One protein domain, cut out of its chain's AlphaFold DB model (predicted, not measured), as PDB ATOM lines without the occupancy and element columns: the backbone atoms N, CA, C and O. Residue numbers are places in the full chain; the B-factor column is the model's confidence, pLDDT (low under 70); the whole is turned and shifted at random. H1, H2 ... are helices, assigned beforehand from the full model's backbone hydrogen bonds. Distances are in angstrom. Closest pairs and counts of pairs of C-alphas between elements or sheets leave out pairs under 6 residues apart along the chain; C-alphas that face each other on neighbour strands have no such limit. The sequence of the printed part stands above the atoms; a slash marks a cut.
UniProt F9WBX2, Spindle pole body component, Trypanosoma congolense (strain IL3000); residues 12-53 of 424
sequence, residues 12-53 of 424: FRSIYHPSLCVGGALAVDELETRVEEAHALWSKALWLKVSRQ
ATOM      1  N   PHE A  12      38.898 -48.526   6.047       74.06
ATOM      2  CA  PHE A  12      37.468 -48.489   5.758       74.06
ATOM      3  C   PHE A  12      36.963 -47.044   5.644       74.06
ATOM      4  O   PHE A  12      36.317 -46.678   4.661       74.06
ATOM      5  N   ARG A  13      37.329 -46.183   6.598       74.31
ATOM      6  CA  ARG A  13      36.965 -44.759   6.587       74.31
ATOM      7  C   ARG A  13      37.642 -43.973   5.465       74.31
ATOM      8  O   ARG A  13      37.073 -42.978   5.023       74.31
ATOM      9  N   SER A  14      38.818 -44.392   4.990       72.19
ATOM     10  CA  SER A  14      39.466 -43.750   3.841       72.19
ATOM     11  C   SER A  14      38.796 -44.131   2.517       72.19
ATOM     12  O   SER A  14      38.613 -43.258   1.672       72.19
ATOM     13  N   ILE A  15      38.362 -45.383   2.343       71.69
ATOM     14  CA  ILE A  15      37.713 -45.864   1.107       71.69
ATOM     15  C   ILE A  15      36.247 -45.415   1.010       71.69
ATOM     16  O   ILE A  15      35.763 -45.148  -0.084       71.69
ATOM     17  N   TYR A  16      35.539 -45.281   2.133       69.94
ATOM     18  CA  TYR A  16      34.133 -44.855   2.172       69.94
ATOM     19  C   TYR A  16      33.971 -43.405   2.653       69.94
ATOM     20  O   TYR A  16      33.065 -43.082   3.422       69.94
ATOM     21  N   HIS A  17      34.866 -42.515   2.217       77.19
ATOM     22  CA  HIS A  17      34.832 -41.112   2.618       77.19
ATOM     23  C   HIS A  17      33.935 -40.269   1.688       77.19
ATOM     24  O   HIS A  17      34.099 -40.348   0.470       77.19
ATOM     25  N   PRO A  18      33.069 -39.377   2.212       73.81
ATOM     26  CA  PRO A  18      32.205 -38.511   1.396       73.81
ATOM     27  C   PRO A  18      32.951 -37.608   0.401       73.81
ATOM     28  O   PRO A  18      32.378 -37.192  -0.600       73.81
ATOM     29  N   SER A  19      34.238 -37.326   0.648       75.56
ATOM     30  CA  SER A  19      35.086 -36.552  -0.276       75.56
ATOM     31  C   SER A  19      35.332 -37.246  -1.617       75.56
ATOM     32  O   SER A  19      35.777 -36.589  -2.547       75.56
ATOM     33  N   LEU A  20      35.048 -38.547  -1.728       78.81
ATOM     34  CA  LEU A  20      35.157 -39.294  -2.982       78.81
ATOM     35  C   LEU A  20      34.008 -38.989  -3.951       78.81
ATOM     36  O   LEU A  20      34.034 -39.462  -5.081       78.81
ATOM     37  N   CYS A  21      33.010 -38.201  -3.543       79.44
ATOM     38  CA  CYS A  21      31.957 -37.715  -4.424       79.44
ATOM     39  C   CYS A  21      32.145 -36.217  -4.698       79.44
ATOM     40  O   CYS A  21      31.801 -35.377  -3.867       79.44
ATOM     41  N   VAL A  22      32.646 -35.872  -5.885       78.50
ATOM     42  CA  VAL A  22      32.814 -34.482  -6.335       78.50
ATOM     43  C   VAL A  22      31.704 -34.162  -7.333       78.50
ATOM     44  O   VAL A  22      31.592 -34.791  -8.381       78.50
ATOM     45  N   GLY A  23      30.825 -33.215  -6.990       80.25
ATOM     46  CA  GLY A  23      29.701 -32.826  -7.855       80.25
ATOM     47  C   GLY A  23      28.656 -33.930  -8.084       80.25
ATOM     48  O   GLY A  23      27.975 -33.920  -9.102       80.25
ATOM     49  N   GLY A  24      28.544 -34.899  -7.166       79.38
ATOM     50  CA  GLY A  24      27.640 -36.051  -7.301       79.38
ATOM     51  C   GLY A  24      28.197 -37.207  -8.142       79.38
ATOM     52  O   GLY A  24      27.526 -38.226  -8.274       79.38
ATOM     53  N   ALA A  25      29.421 -37.083  -8.665       79.88
ATOM     54  CA  ALA A  25      30.138 -38.147  -9.361       79.88
ATOM     55  C   ALA A  25      31.274 -38.708  -8.491       79.88
ATOM     56  O   ALA A  25      31.868 -37.990  -7.687       79.88
ATOM     57  N   LEU A  26      31.579 -39.995  -8.655       83.25
ATOM     58  CA  LEU A  26      32.694 -40.652  -7.974       83.25
ATOM     59  C   LEU A  26      34.033 -40.174  -8.562       83.25
ATOM     60  O   LEU A  26      34.254 -40.283  -9.766       83.25
ATOM     61  N   ALA A  27      34.937 -39.693  -7.713       87.56
ATOM     62  CA  ALA A  27      36.311 -39.355  -8.067       87.56
ATOM     63  C   ALA A  27      37.146 -40.642  -8.193       87.56
ATOM     64  O   ALA A  27      37.757 -41.103  -7.229       87.56
ATOM     65  N   VAL A  28      37.119 -41.250  -9.382       86.00
ATOM     66  CA  VAL A  28      37.721 -42.568  -9.655       86.00
ATOM     67  C   VAL A  28      39.223 -42.594  -9.357       86.00
ATOM     68  O   VAL A  28      39.668 -43.496  -8.656       86.00
ATOM     69  N   ASP A  29      39.978 -41.586  -9.797       87.31
ATOM     70  CA  ASP A  29      41.437 -41.527  -9.601       87.31
ATOM     71  C   ASP A  29      41.824 -41.427  -8.111       87.31
ATOM     72  O   ASP A  29      42.809 -42.012  -7.648       87.31
ATOM     73  N   GLU A  30      41.022 -40.705  -7.319       84.88
ATOM     74  CA  GLU A  30      41.242 -40.586  -5.876       84.88
ATOM     75  C   GLU A  30      40.879 -41.889  -5.151       84.88
ATOM     76  O   GLU A  30      41.594 -42.311  -4.239       84.88
ATOM     77  N   LEU A  31      39.811 -42.568  -5.583       84.88
ATOM     78  CA  LEU A  31      39.471 -43.896  -5.079       84.88
ATOM     79  C   LEU A  31      40.578 -44.911  -5.397       84.88
ATOM     80  O   LEU A  31      40.971 -45.664  -4.508       84.88
ATOM     81  N   GLU A  32      41.097 -44.916  -6.627       86.44
ATOM     82  CA  GLU A  32      42.203 -45.783  -7.044       86.44
ATOM     83  C   GLU A  32      43.424 -45.579  -6.141       86.44
ATOM     84  O   GLU A  32      43.912 -46.537  -5.538       86.44
ATOM     85  N   THR A  33      43.831 -44.323  -5.932       86.88
ATOM     86  CA  THR A  33      44.958 -43.972  -5.053       86.88
ATOM     87  C   THR A  33      44.765 -44.519  -3.632       86.88
ATOM     88  O   THR A  33      45.658 -45.159  -3.073       86.88
ATOM     89  N   ARG A  34      43.575 -44.339  -3.041       85.62
ATOM     90  CA  ARG A  34      43.284 -44.827  -1.680       85.62
ATOM     91  C   ARG A  34      43.253 -46.355  -1.593       85.62
ATOM     92  O   ARG A  34      43.691 -46.925  -0.590       85.62
ATOM     93  N   VAL A  35      42.764 -47.032  -2.632       87.06
ATOM     94  CA  VAL A  35      42.800 -48.501  -2.727       87.06
ATOM     95  C   VAL A  35      44.245 -49.003  -2.803       87.06
ATOM     96  O   VAL A  35      44.592 -49.976  -2.125       87.06
ATOM     97  N   GLU A  36      45.118 -48.333  -3.560       87.19
ATOM     98  CA  GLU A  36      46.539 -48.682  -3.631       87.19
ATOM     99  C   GLU A  36      47.257 -48.506  -2.285       87.19
ATOM    100  O   GLU A  36      48.032 -49.382  -1.877       87.19
ATOM    101  N   GLU A  37      46.971 -47.424  -1.558       86.19
ATOM    102  CA  GLU A  37      47.510 -47.175  -0.217       86.19
ATOM    103  C   GLU A  37      47.078 -48.252   0.786       86.19
ATOM    104  O   GLU A  37      47.913 -48.808   1.512       86.19
ATOM    105  N   ALA A  38      45.788 -48.603   0.786       86.00
ATOM    106  CA  ALA A  38      45.241 -49.677   1.609       86.00
ATOM    107  C   ALA A  38      45.919 -51.021   1.303       86.00
ATOM    108  O   ALA A  38      46.386 -51.725   2.207       86.00
ATOM    109  N   HIS A  39      46.058 -51.351   0.017       86.31
ATOM    110  CA  HIS A  39      46.736 -52.562  -0.428       86.31
ATOM    111  C   HIS A  39      48.214 -52.581   0.003       86.31
ATOM    112  O   HIS A  39      48.729 -53.611   0.452       86.31
ATOM    113  N   ALA A  40      48.917 -51.449  -0.091       86.88
ATOM    114  CA  ALA A  40      50.301 -51.327   0.359       86.88
ATOM    115  C   ALA A  40      50.436 -51.527   1.878       86.88
ATOM    116  O   ALA A  40      51.367 -52.206   2.328       86.88
ATOM    117  N   LEU A  41      49.508 -50.980   2.667       87.62
ATOM    118  CA  LEU A  41      49.489 -51.126   4.121       87.62
ATOM    119  C   LEU A  41      49.267 -52.586   4.534       87.62
ATOM    120  O   LEU A  41      50.047 -53.130   5.321       87.62
ATOM    121  N   TRP A  42      48.275 -53.259   3.946       88.31
ATOM    122  CA  TRP A  42      48.020 -54.676   4.218       88.31
ATOM    123  C   TRP A  42      49.156 -55.583   3.745       88.31
ATOM    124  O   TRP A  42      49.547 -56.489   4.478       88.31
ATOM    125  N   SER A  43      49.756 -55.314   2.582       88.69
ATOM    126  CA  SER A  43      50.913 -56.070   2.079       88.69
ATOM    127  C   SER A  43      52.113 -56.005   3.037       88.69
ATOM    128  O   SER A  43      52.774 -57.019   3.276       88.69
ATOM    129  N   LYS A  44      52.376 -54.837   3.642       88.81
ATOM    130  CA  LYS A  44      53.415 -54.666   4.675       88.81
ATOM    131  C   LYS A  44      53.056 -55.405   5.967       88.81
ATOM    132  O   LYS A  44      53.885 -56.129   6.516       88.81
ATOM    133  N   ALA A  45      51.819 -55.262   6.442       86.88
ATOM    134  CA  ALA A  45      51.358 -55.923   7.663       86.88
ATOM    135  C   ALA A  45      51.390 -57.457   7.542       86.88
ATOM    136  O   ALA A  45      51.808 -58.154   8.469       86.88
ATOM    137  N   LEU A  46      50.997 -57.985   6.382       88.06
ATOM    138  CA  LEU A  46      51.044 -59.410   6.077       88.06
ATOM    139  C   LEU A  46      52.487 -59.910   6.004       88.06
ATOM    140  O   LEU A  46      52.789 -60.969   6.550       88.06
ATOM    141  N   TRP A  47      53.397 -59.122   5.428       90.00
ATOM    142  CA  TRP A  47      54.818 -59.464   5.381       90.00
ATOM    143  C   TRP A  47      55.434 -59.571   6.771       90.00
ATOM    144  O   TRP A  47      56.195 -60.498   7.016       90.00
ATOM    145  N   LEU A  48      55.066 -58.703   7.717       86.44
ATOM    146  CA  LEU A  48      55.528 -58.817   9.107       86.44
ATOM    147  C   LEU A  48      55.084 -60.122   9.780       86.44
ATOM    148  O   LEU A  48      55.774 -60.601  10.675       86.44
ATOM    149  N   LYS A  49      53.953 -60.704   9.364       84.81
ATOM    150  CA  LYS A  49      53.513 -62.022   9.844       84.81
ATOM    151  C   LYS A  49      54.232 -63.151   9.104       84.81
ATOM    152  O   LYS A  49      54.752 -64.051   9.748       84.81
ATOM    153  N   VAL A  50      54.282 -63.083   7.774       84.69
ATOM    154  CA  VAL A  50      54.822 -64.136   6.897       84.69
ATOM    155  C   VAL A  50      56.345 -64.257   7.008       84.69
ATOM    156  O   VAL A  50      56.852 -65.359   7.163       84.69
ATOM    157  N   SER A  51      57.084 -63.146   7.016       81.44
ATOM    158  CA  SER A  51      58.556 -63.156   7.126       81.44
ATOM    159  C   SER A  51      59.064 -63.604   8.496       81.44
ATOM    160  O   SER A  51      60.170 -64.122   8.604       81.44
ATOM    161  N   ARG A  52      58.249 -63.430   9.545       75.62
ATOM    162  CA  ARG A  52      58.554 -63.893  10.907       75.62
ATOM    163  C   ARG A  52      58.175 -65.350  11.149       75.62
ATOM    164  O   ARG A  52      58.516 -65.879  12.204       75.62
ATOM    165  N   GLN A  53      57.482 -66.007  10.215       74.25
ATOM    166  CA  GLN A  53      57.330 -67.455  10.291       74.25
ATOM    167  C   GLN A  53      58.713 -68.073  10.091       74.25
ATOM    168  O   GLN A  53      59.288 -67.978   9.008       74.25
TER     169      GLN A  53
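What this domain is: This is residues 12 to 53 of the 424 residues of the protein "Spindle pole body component" of Trypanosoma congolense (strain IL3000) (UniProt F9WBX2). One long helix, H2, makes most of the length of a rod, and the stretch before it folds back through a loop so that the short helix H1 packs on residues 31 to 35 of H2. Residues 39 to 53, of which 39 to 50 belong to H2, stick out free as a long arm. The printed part has 42 residues with two named helices, H1 then H2, and no named strand; its class is all helix. It is only just extended, close to loose, with a radius of gyration of the C-alphas of 13.9 A and spans of 48 by 16 by 7 A.

Where its parts are: Find C-alpha 28 at (37.721, -42.568, -9.655); from there H2, residues 28 to 50, runs 32.1 A to C-alpha 50 at (54.822, -64.136, 6.897). Then go back to C-alpha 12 at (37.468, -48.489, 5.758), where H1, residues 12 to 15, begins; it measures 5.3 A from first to last C-alpha.

How they stand to each other: Start at Arg 34 in H2 and look to Ile 15 in H1: their C-alphas, the closest of the two helices, are 6.3 A apart. H1 and H2 touch, with 4 pairs of C-alphas within 8 A, and H2 does so with residues 31 to 35 alone. Their centres are 11.7 A apart. In H2 every O i to N i+4 pair is within hydrogen-bond range; H1 is too short for such a pair, and its one O i to N i+3 pair is within range. Before H2, look at residues 21 to 22, which pair antiparallel with residues 25 to 26.

The domain as a whole: The C-alphas of Gly 23 and Gln 53, the two farthest apart, are 47.9 A apart. The printed part has no cut. The link from H1 to H2, residues 16 to 27, is long. The mean pLDDT of the printed part is 82.5, and in the B-factor column residue 16 is the one printed residue under 70.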